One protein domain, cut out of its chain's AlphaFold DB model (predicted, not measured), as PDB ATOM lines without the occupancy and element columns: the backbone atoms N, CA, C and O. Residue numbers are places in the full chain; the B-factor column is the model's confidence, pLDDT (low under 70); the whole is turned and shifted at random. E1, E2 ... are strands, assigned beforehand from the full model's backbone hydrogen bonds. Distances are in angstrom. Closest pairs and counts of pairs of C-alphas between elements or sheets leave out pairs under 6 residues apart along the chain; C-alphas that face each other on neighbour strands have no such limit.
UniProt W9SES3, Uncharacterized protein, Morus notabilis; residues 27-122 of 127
ATOM      1  N   SER A  27     433.563 421.324 416.099       87.38
ATOM      2  CA  SER A  27     433.996 422.147 414.962       87.38
ATOM      3  C   SER A  27     435.057 423.177 415.350       87.38
ATOM      4  O   SER A  27     435.791 423.672 414.499       87.38
ATOM      5  N   SER A  28     435.203 423.442 416.649       89.94
ATOM      6  CA  SER A  28     436.207 424.355 417.189       89.94
ATOM      7  C   SER A  28     437.576 423.705 417.430       89.94
ATOM      8  O   SER A  28     438.500 424.421 417.825       89.94
ATOM      9  N   ARG A  29     437.712 422.384 417.217       93.94
ATOM     10  CA  ARG A  29     438.929 421.602 417.506       93.94
ATOM     11  C   ARG A  29     439.981 421.727 416.411       93.94
ATOM     12  O   ARG A  29     441.100 422.139 416.689       93.94
ATOM     13  N   GLY A  30     439.633 421.401 415.171       95.31
ATOM     14  CA  GLY A  30     440.501 421.571 414.011       95.31
ATOM     15  C   GLY A  30     439.715 422.136 412.836       95.31
ATOM     16  O   GLY A  30     438.769 421.506 412.364       95.31
ATOM     17  N   TYR A  31     440.074 423.335 412.385       95.69
ATOM     18  CA  TYR A  31     439.262 424.088 411.432       95.69
ATOM     19  C   TYR A  31     440.087 425.040 410.571       95.69
ATOM     20  O   TYR A  31     441.247 425.342 410.857       95.69
ATOM     21  N   TRP A  32     439.434 425.522 409.518       97.38
ATOM     22  CA  TRP A  32     439.913 426.599 408.669       97.38
ATOM     23  C   TRP A  32     439.024 427.824 408.869       97.38
ATOM     24  O   TRP A  32     437.802 427.701 408.966       97.38
ATOM     25  N   ASP A  33     439.623 429.005 408.930       96.25
ATOM     26  CA  ASP A  33     438.911 430.274 409.029       96.25
ATOM     27  C   ASP A  33     439.494 431.324 408.079       96.25
ATOM     28  O   ASP A  33     440.564 431.143 407.486       96.25
ATOM     29  N   ALA A  34     438.740 432.403 407.895       96.69
ATOM     30  CA  ALA A  34     439.180 433.579 407.171       96.69
ATOM     31  C   ALA A  34     438.692 434.862 407.848       96.69
ATOM     32  O   ALA A  34     437.538 434.938 408.281       96.69
ATOM     33  N   ASN A  35     439.554 435.881 407.842       96.81
ATOM     34  CA  ASN A  35     439.178 437.270 408.095       96.81
ATOM     35  C   ASN A  35     439.205 438.031 406.774       96.81
ATOM     36  O   ASN A  35     440.221 438.047 406.074       96.81
ATOM     37  N   TRP A  36     438.080 438.645 406.431       96.06
ATOM     38  CA  TRP A  36     437.872 439.325 405.158       96.06
ATOM     39  C   TRP A  36     436.919 440.505 405.325       96.06
ATOM     40  O   TRP A  36     436.214 440.598 406.324       96.06
ATOM     41  N   SER A  37     436.840 441.394 404.347       95.12
ATOM     42  CA  SER A  37     435.896 442.513 404.364       95.12
ATOM     43  C   SER A  37     435.429 442.855 402.951       95.12
ATOM     44  O   SER A  37     435.964 442.382 401.949       95.12
ATOM     45  N   TRP A  38     434.366 443.654 402.857       94.12
ATOM     46  CA  TRP A  38     434.104 444.375 401.610       94.12
ATOM     47  C   TRP A  38     435.121 445.511 401.472       94.12
ATOM     48  O   TRP A  38     435.545 446.013 402.512       94.12
ATOM     49  N   PRO A  39     435.433 445.979 400.251       94.12
ATOM     50  CA  PRO A  39     436.342 447.107 400.076       94.12
ATOM     51  C   PRO A  39     435.893 448.320 400.902       94.12
ATOM     52  O   PRO A  39     434.752 448.773 400.774       94.12
ATOM     53  N   GLY A  40     436.761 448.797 401.802       93.50
ATOM     54  CA  GLY A  40     436.470 449.895 402.742       93.50
ATOM     55  C   GLY A  40     435.431 449.577 403.832       93.50
ATOM     56  O   GLY A  40     434.943 450.480 404.514       93.50
ATOM     57  N   GLY A  41     435.044 448.310 403.976       92.06
ATOM     58  CA  GLY A  41     434.066 447.826 404.944       92.06
ATOM     59  C   GLY A  41     434.689 447.325 406.248       92.06
ATOM     60  O   GLY A  41     435.896 447.356 406.449       92.06
ATOM     61  N   GLN A  42     433.829 446.839 407.142       93.88
ATOM     62  CA  GLN A  42     434.238 446.232 408.412       93.88
ATOM     63  C   GLN A  42     434.730 444.793 408.223       93.88
ATOM     64  O   GLN A  42     434.204 444.070 407.367       93.88
ATOM     65  N   ASP A  43     435.665 444.383 409.082       94.50
ATOM     66  CA  ASP A  43     436.191 443.020 409.153       94.50
ATOM     67  C   ASP A  43     435.095 441.994 409.459       94.50
ATOM     68  O   ASP A  43     434.159 442.223 410.234       94.50
ATOM     69  N   ARG A  44     435.223 440.826 408.834       94.25
ATOM     70  CA  ARG A  44     434.298 439.698 408.927       94.25
ATOM     71  C   ARG A  44     435.094 438.429 409.169       94.25
ATOM     72  O   ARG A  44     435.921 438.043 408.348       94.25
ATOM     73  N   TYR A  45     434.778 437.753 410.265       94.75
ATOM     74  CA  TYR A  45     435.271 436.411 410.552       94.75
ATOM     75  C   TYR A  45     434.341 435.362 409.938       94.75
ATOM     76  O   TYR A  45     433.116 435.455 410.062       94.75
ATOM     77  N   GLN A  46     434.908 434.335 409.309       93.19
ATOM     78  CA  GLN A  46     434.147 433.213 408.774       93.19
ATOM     79  C   GLN A  46     434.886 431.886 408.974       93.19
ATOM     80  O   GLN A  46     436.000 431.713 408.491       93.19
ATOM     81  N   LEU A  47     434.215 430.911 409.599       93.94
ATOM     82  CA  LEU A  47     434.630 429.508 409.527       93.94
ATOM     83  C   LEU A  47     434.402 428.973 408.111       93.94
ATOM     84  O   LEU A  47     433.310 429.104 407.543       93.94
ATOM     85  N   LEU A  48     435.431 428.346 407.558       94.38
ATOM     86  CA  LEU A  48     435.380 427.695 406.260       94.38
ATOM     87  C   LEU A  48     434.952 426.242 406.452       94.38
ATOM     88  O   LEU A  48     435.508 425.514 407.271       94.38
ATOM     89  N   LYS A  49     433.940 425.830 405.690       93.25
ATOM     90  CA  LYS A  49     433.381 424.478 405.732       93.25
ATOM     91  C   LYS A  49     432.985 424.014 404.346       93.25
ATOM     92  O   LYS A  49     432.461 424.814 403.567       93.25
ATOM     93  N   GLY A  50     433.165 422.726 404.088       94.00
ATOM     94  CA  GLY A  50     432.639 422.033 402.921       94.00
ATOM     95  C   GLY A  50     431.114 421.900 402.959       94.00
ATOM     96  O   GLY A  50     430.497 421.812 404.024       94.00
ATOM     97  N   ALA A  51     430.513 421.871 401.775       93.50
ATOM     98  CA  ALA A  51     429.119 421.500 401.540       93.50
ATOM     99  C   ALA A  51     429.008 420.121 400.858       93.50
ATOM    100  O   ALA A  51     427.999 419.421 401.001       93.50
ATOM    101  N   GLU A  52     430.063 419.721 400.148       95.12
ATOM    102  CA  GLU A  52     430.169 418.491 399.376       95.12
ATOM    103  C   GLU A  52     431.431 417.727 399.762       95.12
ATOM    104  O   GLU A  52     432.473 418.321 400.027       95.12
ATOM    105  N   TYR A  53     431.327 416.400 399.771       96.31
ATOM    106  CA  TYR A  53     432.439 415.493 400.020       96.31
ATOM    107  C   TYR A  53     432.706 414.651 398.782       96.31
ATOM    108  O   TYR A  53     431.766 414.146 398.165       96.31
ATOM    109  N   SER A  54     433.980 414.455 398.460       97.19
ATOM    110  CA  SER A  54     434.399 413.515 397.422       97.19
ATOM    111  C   SER A  54     435.761 412.900 397.736       97.19
ATOM    112  O   SER A  54     436.532 413.428 398.539       97.19
ATOM    113  N   VAL A  55     436.054 411.761 397.110       98.00
ATOM    114  CA  VAL A  55     437.393 411.161 397.097       98.00
ATOM    115  C   VAL A  55     438.076 411.629 395.819       98.00
ATOM    116  O   VAL A  55     437.583 411.349 394.730       98.00
ATOM    117  N   VAL A  56     439.184 412.351 395.960       98.19
ATOM    118  CA  VAL A  56     439.946 412.913 394.833       98.19
ATOM    119  C   VAL A  56     440.853 411.852 394.235       98.19
ATOM    120  O   VAL A  56     440.936 411.695 393.022       98.19
ATOM    121  N   ASN A  57     441.525 411.104 395.109       97.94
ATOM    122  CA  ASN A  57     442.450 410.055 394.726       97.94
ATOM    123  C   ASN A  57     442.399 408.919 395.749       97.94
ATOM    124  O   ASN A  57     442.270 409.149 396.955       97.94
ATOM    125  N   ARG A  58     442.515 407.683 395.268       98.00
ATOM    126  CA  ARG A  58     442.612 406.492 396.105       98.00
ATOM    127  C   ARG A  58     443.500 405.452 395.441       98.00
ATOM    128  O   ARG A  58     443.243 405.021 394.322       98.00
ATOM    129  N   SER A  59     444.498 405.005 396.185       97.12
ATOM    130  CA  SER A  59     445.368 403.880 395.850       97.12
ATOM    131  C   SER A  59     445.575 403.007 397.090       97.12
ATOM    132  O   SER A  59     444.982 403.260 398.141       97.12
ATOM    133  N   ASN A  60     446.428 401.988 396.989       96.56
ATOM    134  CA  ASN A  60     446.800 401.162 398.139       96.56
ATOM    135  C   ASN A  60     447.574 401.954 399.207       96.56
ATOM    136  O   ASN A  60     447.504 401.616 400.387       96.56
ATOM    137  N   ASP A  61     448.272 403.020 398.805       97.38
ATOM    138  CA  ASP A  61     449.187 403.760 399.679       97.38
ATOM    139  C   ASP A  61     448.727 405.173 400.018       97.38
ATOM    140  O   ASP A  61     449.396 405.870 400.781       97.38
ATOM    141  N   LEU A  62     447.613 405.627 399.448       97.50
ATOM    142  CA  LEU A  62     447.150 406.998 399.604       97.50
ATOM    143  C   LEU A  62     445.636 407.090 399.465       97.50
ATOM    144  O   LEU A  62     445.048 406.495 398.560       97.50
ATOM    145  N   ILE A  63     445.030 407.919 400.307       98.12
ATOM    146  CA  ILE A  63     443.695 408.461 400.082       98.12
ATOM    147  C   ILE A  63     443.750 409.980 400.193       98.12
ATOM    148  O   ILE A  63     444.325 410.520 401.137       98.12
ATOM    149  N   GLU A  64     443.139 410.655 399.228       98.56
ATOM    150  CA  GLU A  64     442.895 412.088 399.255       98.56
ATOM    151  C   GLU A  64     441.392 412.347 399.223       98.56
ATOM    152  O   GLU A  64     440.675 411.844 398.352       98.56
ATOM    153  N   VAL A  65     440.918 413.151 400.168       98.31
ATOM    154  CA  VAL A  65     439.511 413.534 400.284       98.31
ATOM    155  C   VAL A  65     439.336 415.041 400.165       98.31
ATOM    156  O   VAL A  65     440.224 415.818 400.509       98.31
ATOM    157  N   SER A  66     438.164 415.427 399.678       98.31
ATOM    158  CA  SER A  66     437.720 416.791 399.430       98.31
ATOM    159  C   SER A  66     436.542 417.151 400.311       98.31
ATOM    160  O   SER A  66     435.616 416.350 400.460       98.31
ATOM    161  N   PHE A  67     436.536 418.390 400.787       97.88
ATOM    162  CA  PHE A  67     435.382 419.046 401.381       97.88
ATOM    163  C   PHE A  67     435.188 420.397 400.691       97.88
ATOM    164  O   PHE A  67     435.715 421.422 401.131       97.88
ATOM    165  N   ARG A  68     434.450 420.387 399.577       96.12
ATOM    166  CA  ARG A  68     434.263 421.545 398.697       96.12
ATOM    167  C   ARG A  68     433.005 422.323 399.050       96.12
ATOM    168  O   ARG A  68     431.958 421.757 399.359       96.12
ATOM    169  N   ASN A  69     433.099 423.641 398.993       93.75
ATOM    170  CA  ASN A  69     431.989 424.573 399.071       93.75
ATOM    171  C   ASN A  69     432.145 425.565 397.925       93.75
ATOM    172  O   ASN A  69     433.044 426.405 397.941       93.75
ATOM    173  N   ALA A  70     431.323 425.394 396.893       91.94
ATOM    174  CA  ALA A  70     431.329 426.281 395.749       91.94
ATOM    175  C   ALA A  70     430.679 427.618 396.123       91.94
ATOM    176  O   ALA A  70     429.665 427.660 396.823       91.94
ATOM    177  N   TYR A  71     431.256 428.709 395.634       88.06
ATOM    178  CA  TYR A  71     430.609 430.005 395.685       88.06
ATOM    179  C   TYR A  71     429.312 429.963 394.873       88.06
ATOM    180  O   TYR A  71     429.333 429.657 393.682       88.06
ATOM    181  N   ASP A  72     428.203 430.294 395.529       80.69
ATOM    182  CA  ASP A  72     426.879 430.408 394.922       80.69
ATOM    183  C   ASP A  72     426.416 431.881 394.964       80.69
ATOM    184  O   ASP A  72     426.180 432.421 396.058       80.69
ATOM    185  N   PRO A  73     426.354 432.578 393.811       70.94
ATOM    186  CA  PRO A  73     425.878 433.956 393.724       70.94
ATOM    187  C   PRO A  73     424.369 434.084 394.015       70.94
ATOM    188  O   PRO A  73     423.578 433.168 393.845       70.94
ATOM    189  N   PRO A  74     423.924 435.282 394.396       63.78
ATOM    190  CA  PRO A  74     423.453 435.605 395.728       63.78
ATOM    191  C   PRO A  74     422.069 435.035 396.102       63.78
ATOM    192  O   PRO A  74     421.033 435.495 395.630       63.78
ATOM    193  N   THR A  75     422.041 434.258 397.186       50.75
ATOM    194  CA  THR A  75     421.066 434.492 398.265       50.75
ATOM    195  C   THR A  75     421.801 435.074 399.481       50.75
ATOM    196  O   THR A  75     422.332 434.356 400.318       50.75
ATOM    197  N   LYS A  76     421.791 436.415 399.571       54.31
ATOM    198  CA  LYS A  76     422.223 437.265 400.708       54.31
ATOM    199  C   LYS A  76     423.752 437.402 400.919       54.31
ATOM    200  O   LYS A  76     424.465 436.458 401.233       54.31
ATOM    201  N   GLY A  77     424.243 438.641 400.782       59.81
ATOM    202  CA  GLY A  77     425.659 439.060 400.767       59.81
ATOM    203  C   GLY A  77     426.413 439.032 402.104       59.81
ATOM    204  O   GLY A  77     427.045 440.021 402.484       59.81
ATOM    205  N   SER A  78     426.361 437.912 402.825       67.88
ATOM    206  CA  SER A  78     427.104 437.715 404.080       67.88
ATOM    207  C   SER A  78     428.249 436.705 403.991       67.88
ATOM    208  O   SER A  78     428.975 436.559 404.969       67.88
ATOM    209  N   LYS A  79     428.435 436.028 402.854       81.12
ATOM    210  CA  LYS A  79     429.457 434.986 402.691       81.12
ATOM    211  C   LYS A  79     430.666 435.494 401.911       81.12
ATOM    212  O   LYS A  79     430.499 436.256 400.959       81.12
ATOM    213  N   LEU A  80     431.844 435.012 402.304       89.69
ATOM    214  CA  LEU A  80     433.099 435.168 401.576       89.69
ATOM    215  C   LEU A  80     432.881 434.757 400.109       89.69
ATOM    216  O   LEU A  80     432.453 433.621 399.872       89.69
ATOM    217  N   PRO A  81     433.129 435.642 399.129       91.50
ATOM    218  CA  PRO A  81     432.858 435.359 397.725       91.50
ATOM    219  C   PRO A  81     433.998 434.541 397.093       91.50
ATOM    220  O   PRO A  81     434.641 434.975 396.139       91.50
ATOM    221  N   LEU A  82     434.245 433.354 397.654       92.38
ATOM    222  CA  LEU A  82     435.216 432.363 397.197       92.38
ATOM    223  C   LEU A  82     434.621 430.959 397.271       92.38
ATOM    224  O   LEU A  82     433.904 430.626 398.217       92.38
ATOM    225  N   SER A  83     434.982 430.127 396.299       94.25
ATOM    226  CA  SER A  83     434.871 428.680 396.451       94.25
ATOM    227  C   SER A  83     436.055 428.193 397.278       94.25
ATOM    228  O   SER A  83     437.187 428.627 397.056       94.25
ATOM    229  N   VAL A  84     435.807 427.278 398.211       96.06
ATOM    230  CA  VAL A  84     436.849 426.682 399.056       96.06
ATOM    231  C   VAL A  84     436.776 425.168 398.947       96.06
ATOM    232  O   VAL A  84     435.697 424.593 399.059       96.06
ATOM    233  N   ASP A  85     437.917 424.516 398.757       97.75
ATOM    234  CA  ASP A  85     438.045 423.059 398.779       97.75
ATOM    235  C   ASP A  85     439.120 422.654 399.788       97.75
ATOM    236  O   ASP A  85     440.309 422.866 399.554       97.75
ATOM    237  N   ILE A  86     438.693 422.121 400.935       97.94
ATOM    238  CA  ILE A  86     439.603 421.639 401.977       97.94
ATOM    239  C   ILE A  86     439.977 420.195 401.652       97.94
ATOM    240  O   ILE A  86     439.108 419.337 401.475       97.94
ATOM    241  N   ARG A  87     441.278 419.923 401.606       98.25
ATOM    242  CA  ARG A  87     441.852 418.645 401.200       98.25
ATOM    243  C   ARG A  87     442.602 418.000 402.351       98.25
ATOM    244  O   ARG A  87     443.349 418.670 403.066       98.25
ATOM    245  N   TYR A  88     442.443 416.689 402.484       98.12
ATOM    246  CA  TYR A  88     443.223 415.865 403.405       98.12
ATOM    247  C   TYR A  88     443.799 414.671 402.661       98.12
ATOM    248  O   TYR A  88     443.076 413.997 401.931       98.12
ATOM    249  N   ILE A  89     445.082 414.397 402.883       98.44
ATOM    250  CA  ILE A  89     445.799 413.266 402.304       98.44
ATOM    251  C   ILE A  89     446.352 412.411 403.438       98.44
ATOM    252  O   ILE A  89     447.153 412.882 404.246       98.44
ATOM    253  N   LEU A  90     445.972 411.137 403.463       97.50
ATOM    254  CA  LEU A  90     446.570 410.131 404.334       97.50
ATOM    255  C   LEU A  90     447.384 409.167 403.479       97.50
ATOM    256  O   LEU A  90     446.933 408.751 402.411       97.50
ATOM    257  N   ARG A  91     448.573 408.803 403.961       97.94
ATOM    258  CA  ARG A  91     449.457 407.843 403.297       97.94
ATOM    259  C   ARG A  91     449.667 406.622 404.179       97.94
ATOM    260  O   ARG A  91     449.844 406.752 405.389       97.94
ATOM    261  N   SER A  92     449.663 405.441 403.571       96.06
ATOM    262  CA  SER A  92     449.993 404.203 404.271       96.06
ATOM    263  C   SER A  92     451.405 404.314 404.859       96.06
ATOM    264  O   SER A  92     452.299 404.913 404.260       96.06
ATOM    265  N   ARG A  93     451.611 403.754 406.057       94.69
ATOM    266  CA  ARG A  93     452.925 403.683 406.731       94.69
ATOM    267  C   ARG A  93     453.584 405.040 407.047       94.69
ATOM    268  O   ARG A  93     454.735 405.058 407.471       94.69
ATOM    269  N   VAL A  94     452.870 406.156 406.890       95.06
ATOM    270  CA  VAL A  94     453.322 407.498 407.277       95.06
ATOM    271  C   VAL A  94     452.478 407.973 408.454       95.06
ATOM    272  O   VAL A  94     451.255 408.027 408.366       95.06
ATOM    273  N   SER A  95     453.128 408.323 409.562       93.44
ATOM    274  CA  SER A  95     452.442 408.903 410.717       93.44
ATOM    275  C   SER A  95     452.008 410.334 410.411       93.44
ATOM    276  O   SER A  95     452.846 411.198 410.158       93.44
ATOM    277  N   GLY A  96     450.703 410.582 410.474       93.44
ATOM    278  CA  GLY A  96     450.106 411.896 410.245       93.44
ATOM    279  C   GLY A  96     449.333 411.981 408.931       93.44
ATOM    280  O   GLY A  96     448.973 410.976 408.320       93.44
ATOM    281  N   PHE A  97     449.038 413.208 408.523       95.88
ATOM    282  CA  PHE A  97     448.300 413.518 407.307       95.88
ATOM    283  C   PHE A  97     448.797 414.848 406.744       95.88
ATOM    284  O   PHE A  97     449.343 415.679 407.470       95.88
ATOM    285  N   TYR A  98     448.585 415.051 405.451       97.19
ATOM    286  CA  TYR A  98     448.773 416.345 404.811       97.19
ATOM    287  C   TYR A  98     447.414 417.011 404.661       97.19
ATOM    288  O   TYR A  98     446.403 416.339 404.445       97.19
ATOM    289  N   CYS A  99     447.385 418.330 404.744       97.31
ATOM    290  CA  CYS A  99     446.182 419.102 404.507       97.31
ATOM    291  C   CYS A  99     446.520 420.418 403.820       97.31
ATOM    292  O   CYS A  99     447.582 421.000 404.030       97.31
ATOM    293  N   TYR A 100     445.602 420.863 402.978       97.62
ATOM    294  CA  TYR A 100     445.690 422.136 402.282       97.62
ATOM    295  C   TYR A 100     444.282 422.588 401.894       97.62
ATOM    296  O   TYR A 100     443.338 421.799 401.930       97.62
ATOM    297  N   ALA A 101     444.129 423.859 401.543       96.94
ATOM    298  CA  ALA A 101     442.878 424.394 401.030       96.94
ATOM    299  C   ALA A 101     443.128 425.055 399.674       96.94
ATOM    300  O   ALA A 101     444.117 425.768 399.498       96.94
ATOM    301  N   ILE A 102     442.233 424.809 398.721       97.62
ATOM    302  CA  ILE A 102     442.222 425.478 397.422       97.62
ATOM    303  C   ILE A 102     441.165 426.575 397.485       97.62
ATOM    304  O   ILE A 102     439.997 426.300 397.765       97.62
ATOM    305  N   TYR A 103     441.582 427.808 397.217       95.69
ATOM    306  CA  TYR A 103     440.702 428.965 397.112       95.69
ATOM    307  C   TYR A 103     440.564 429.330 395.642       95.69
ATOM    308  O   TYR A 103     441.545 429.680 394.989       95.69
ATOM    309  N   GLU A 104     439.346 429.259 395.124       95.19
ATOM    310  CA  GLU A 104     439.052 429.655 393.753       95.19
ATOM    311  C   GLU A 104     438.141 430.876 393.775       95.19
ATOM    312  O   GLU A 104     437.164 430.928 394.529       95.19
ATOM    313  N   ARG A 105     438.441 431.845 392.908       91.75
ATOM    314  CA  ARG A 105     437.580 432.997 392.643       91.75
ATOM    315  C   ARG A 105     436.892 432.812 391.285       91.75
ATOM    316  O   ARG A 105     437.473 433.197 390.270       91.75
ATOM    317  N   PRO A 106     435.692 432.201 391.240       87.38
ATOM    318  CA  PRO A 106     434.895 432.130 390.024       87.38
ATOM    319  C   PRO A 106     434.663 433.495 389.369       87.38
ATOM    320  O   PRO A 106     434.658 434.543 390.021       87.38
ATOM    321  N   SER A 107     434.419 433.480 388.059       87.00
ATOM    322  CA  SER A 107     433.981 434.683 387.349       87.00
ATOM    323  C   SER A 107     432.682 435.220 387.963       87.00
ATOM    324  O   SER A 107     431.795 434.449 388.324       87.00
ATOM    325  N   GLY A 108     432.579 436.540 388.107       83.56
ATOM    326  CA  GLY A 108     431.427 437.197 388.734       83.56
ATOM    327  C   GLY A 108     431.477 437.293 390.265       83.56
ATOM    328  O   GLY A 108     430.572 437.883 390.854       83.56
ATOM    329  N   CYS A 109     432.523 436.785 390.930       86.62
ATOM    330  CA  CYS A 109     432.726 437.036 392.358       86.62
ATOM    331  C   CYS A 109     432.891 438.537 392.631       86.62
ATOM    332  O   CYS A 109     433.792 439.184 392.089       86.62
ATOM    333  N   ARG A 110     432.063 439.080 393.530       88.62
ATOM    334  CA  ARG A 110     432.206 440.457 394.019       88.62
ATOM    335  C   ARG A 110     433.603 440.672 394.610       88.62
ATOM    336  O   ARG A 110     434.170 439.759 395.203       88.62
ATOM    337  N   GLU A 111     434.150 441.868 394.433       91.44
ATOM    338  CA  GLU A 111     435.413 442.282 395.052       91.44
ATOM    339  C   GLU A 111     435.320 442.279 396.581       91.44
ATOM    340  O   GLU A 111     434.266 442.571 397.150       91.44
ATOM    341  N   PHE A 112     436.421 441.924 397.234       92.94
ATOM    342  CA  PHE A 112     436.556 441.804 398.682       92.94
ATOM    343  C   PHE A 112     438.040 441.855 399.052       92.94
ATOM    344  O   PHE A 112     438.889 441.513 398.227       92.94
ATOM    345  N   ASP A 113     438.325 442.220 400.296       95.31
ATOM    346  CA  ASP A 113     439.670 442.190 400.862       95.31
ATOM    347  C   ASP A 113     439.822 440.937 401.729       95.31
ATOM    348  O   ASP A 113     438.958 440.632 402.553       95.31
ATOM    349  N   LEU A 114     440.912 440.189 401.544       95.25
ATOM    350  CA  LEU A 114     441.226 438.991 402.325       95.25
ATOM    351  C   LEU A 114     442.443 439.261 403.205       95.25
ATOM    352  O   LEU A 114     443.577 439.204 402.737       95.25
ATOM    353  N   ALA A 115     442.205 439.547 404.481       96.00
ATOM    354  CA  ALA A 115     443.268 439.862 405.429       96.00
ATOM    355  C   ALA A 115     443.984 438.602 405.935       96.00
ATOM    356  O   ALA A 115     445.193 438.615 406.169       96.00
ATOM    357  N   GLN A 116     443.245 437.506 406.127       96.19
ATOM    358  CA  GLN A 116     443.795 436.256 406.642       96.19
ATOM    359  C   GLN A 116     443.004 435.053 406.143       96.19
ATOM    360  O   GLN A 116     441.777 435.070 406.094       96.19
ATOM    361  N   THR A 117     443.731 433.969 405.904       96.19
ATOM    362  CA  THR A 117     443.218 432.600 405.966       96.19
ATOM    363  C   THR A 117     444.069 431.824 406.952       96.19
ATOM    364  O   THR A 117     445.299 431.940 406.918       96.19
ATOM    365  N   ARG A 118     443.452 431.027 407.818       96.94
ATOM    366  CA  ARG A 118     444.178 430.276 408.841       96.94
ATOM    367  C   ARG A 118     443.652 428.858 408.946       96.94
ATOM    368  O   ARG A 118     442.452 428.625 408.894       96.94
ATOM    369  N   MET A 119     444.575 427.933 409.169       96.25
ATOM    370  CA  MET A 119     444.287 426.607 409.695       96.25
ATOM    371  C   MET A 119     444.679 426.575 411.170       96.25
ATOM    372  O   MET A 119     445.780 427.002 411.524       96.25
ATOM    373  N   ALA A 120     443.794 426.072 412.022       95.88
ATOM    374  CA  ALA A 120     444.027 425.965 413.454       95.88
ATOM    375  C   ALA A 120     443.742 424.543 413.942       95.88
ATOM    376  O   ALA A 120     442.714 423.961 413.603       95.88
ATOM    377  N   PHE A 121     444.633 424.024 414.788       94.94
ATOM    378  CA  PHE A 121     444.433 422.801 415.561       94.94
ATOM    379  C   PHE A 121     444.559 423.144 417.041       94.94
ATOM    380  O   PHE A 121     445.638 423.491 417.520       94.94
ATOM    381  N   LYS A 122     443.450 423.070 417.769       94.25
ATOM    382  CA  LYS A 122     443.424 423.218 419.220       94.25
ATOM    383  C   LYS A 122     443.718 421.864 419.836       94.25
ATOM    384  O   LYS A 122     442.896 420.949 419.777       94.25
TER     385      LYS A 122
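This is residues 27 to 122 of the 127 residues of an uncharacterized protein of Morus notabilis (UniProt W9SES3). Two twisted antiparallel sheets share an elongated body: the four strands E3, E4, E5 and E6 make one end, and the three strands E2, E1 and E7 make the other, with the sheets overlapping only in part and few contacts between their strands. The turn after E3 reaches one far end and the turn after E1 the other, while the links 70 to 82 and 105 to 112 lie in the half that holds the three-stranded sheet. The printed part has 96 residues, with no named helix and seven strands, E1 to E7 in order along the chain; the class is all strand. The sheet orders are E3, E4, E5, E6 and E2, E1, E7. The whole is only just loose, close to compact, with a radius of gyration of the C-alphas of 15.2 A, and spans 49 by 29 by 18 A.

Begin with the larger sheet and find C-alpha 52 at (430.169, 418.491, 399.376), where E3 starts; it takes residues 52 to 58 over 17.6 A. E4 comes back along residues 62 to 69, 23.2 A long. E5, residues 83 to 91, starts at C-alpha 83 at (434.871, 428.680, 396.451) and runs 26.3 A. E6, residues 98 to 104, covers 19.8 A. For the smaller sheet, look first at E1, residues 30 to 37, which runs 23.5 A from C-alpha 30 at (440.501, 421.571, 414.011). E2 is the shortest, residues 44 to 48, at 12.3 A. E7, residues 113 to 121, runs 24.8 A and ends at C-alpha 121 at (444.433, 422.801, 415.561).

Start in the four-stranded sheet, where E3 to E6 form a meander, each strand the antiparallel neighbour of the one before. The inner strands E4 and E5 are a hairpin with directions 165 degrees apart; look for N 67 and O 86 within hydrogen-bond range at 2.8 A. The edge strand E3 makes a hairpin with E4, at 158 degrees, with N 66 and O 54 at 2.8 A. The other edge strand, E6, makes a hairpin with E5, at 161 degrees, with N 87 and O 100 at 2.8 A. From edge to edge the strands' lines turn by 54 degrees. Now move to the second sheet, where E1 is the inner strand. E1 and E2 are a hairpin, antiparallel at 147 degrees, with N 44 and O 36 at 2.7 A. The edge strand E7 is the other neighbour of E1, antiparallel at 167 degrees, with N 33 and O 118 within hydrogen-bond range at 2.9 A. Between the sheets, E2 and E5 have one pair of C-alphas within 8 A, those of Leu 48 and Val 84, 7.4 A apart. E6 and E7 are near each other, with 6 pairs of C-alphas within 10 A. E1 and E5 are only just apart, their closest C-alphas at 8.3 A, and E3 and E7 are apart.

The two C-alphas farthest apart are those of Gly 40 and Asn 60, at 50.0 A, yet the first and last printed C-alphas, Ser 27 and Lys 122, are 10.4 A apart. The printed part has no cut. Follow residues 70 to 82 for the one long link, 13 residues from E4 to E5, whose C-alphas lie 9 to 20 A from the mean of the C-alphas. The links E2 to E3 and E3 to E4 are tight. The mean pLDDT of the printed part is 92.5, and residues 74 to 78 are under 70, the model's place of low confidence.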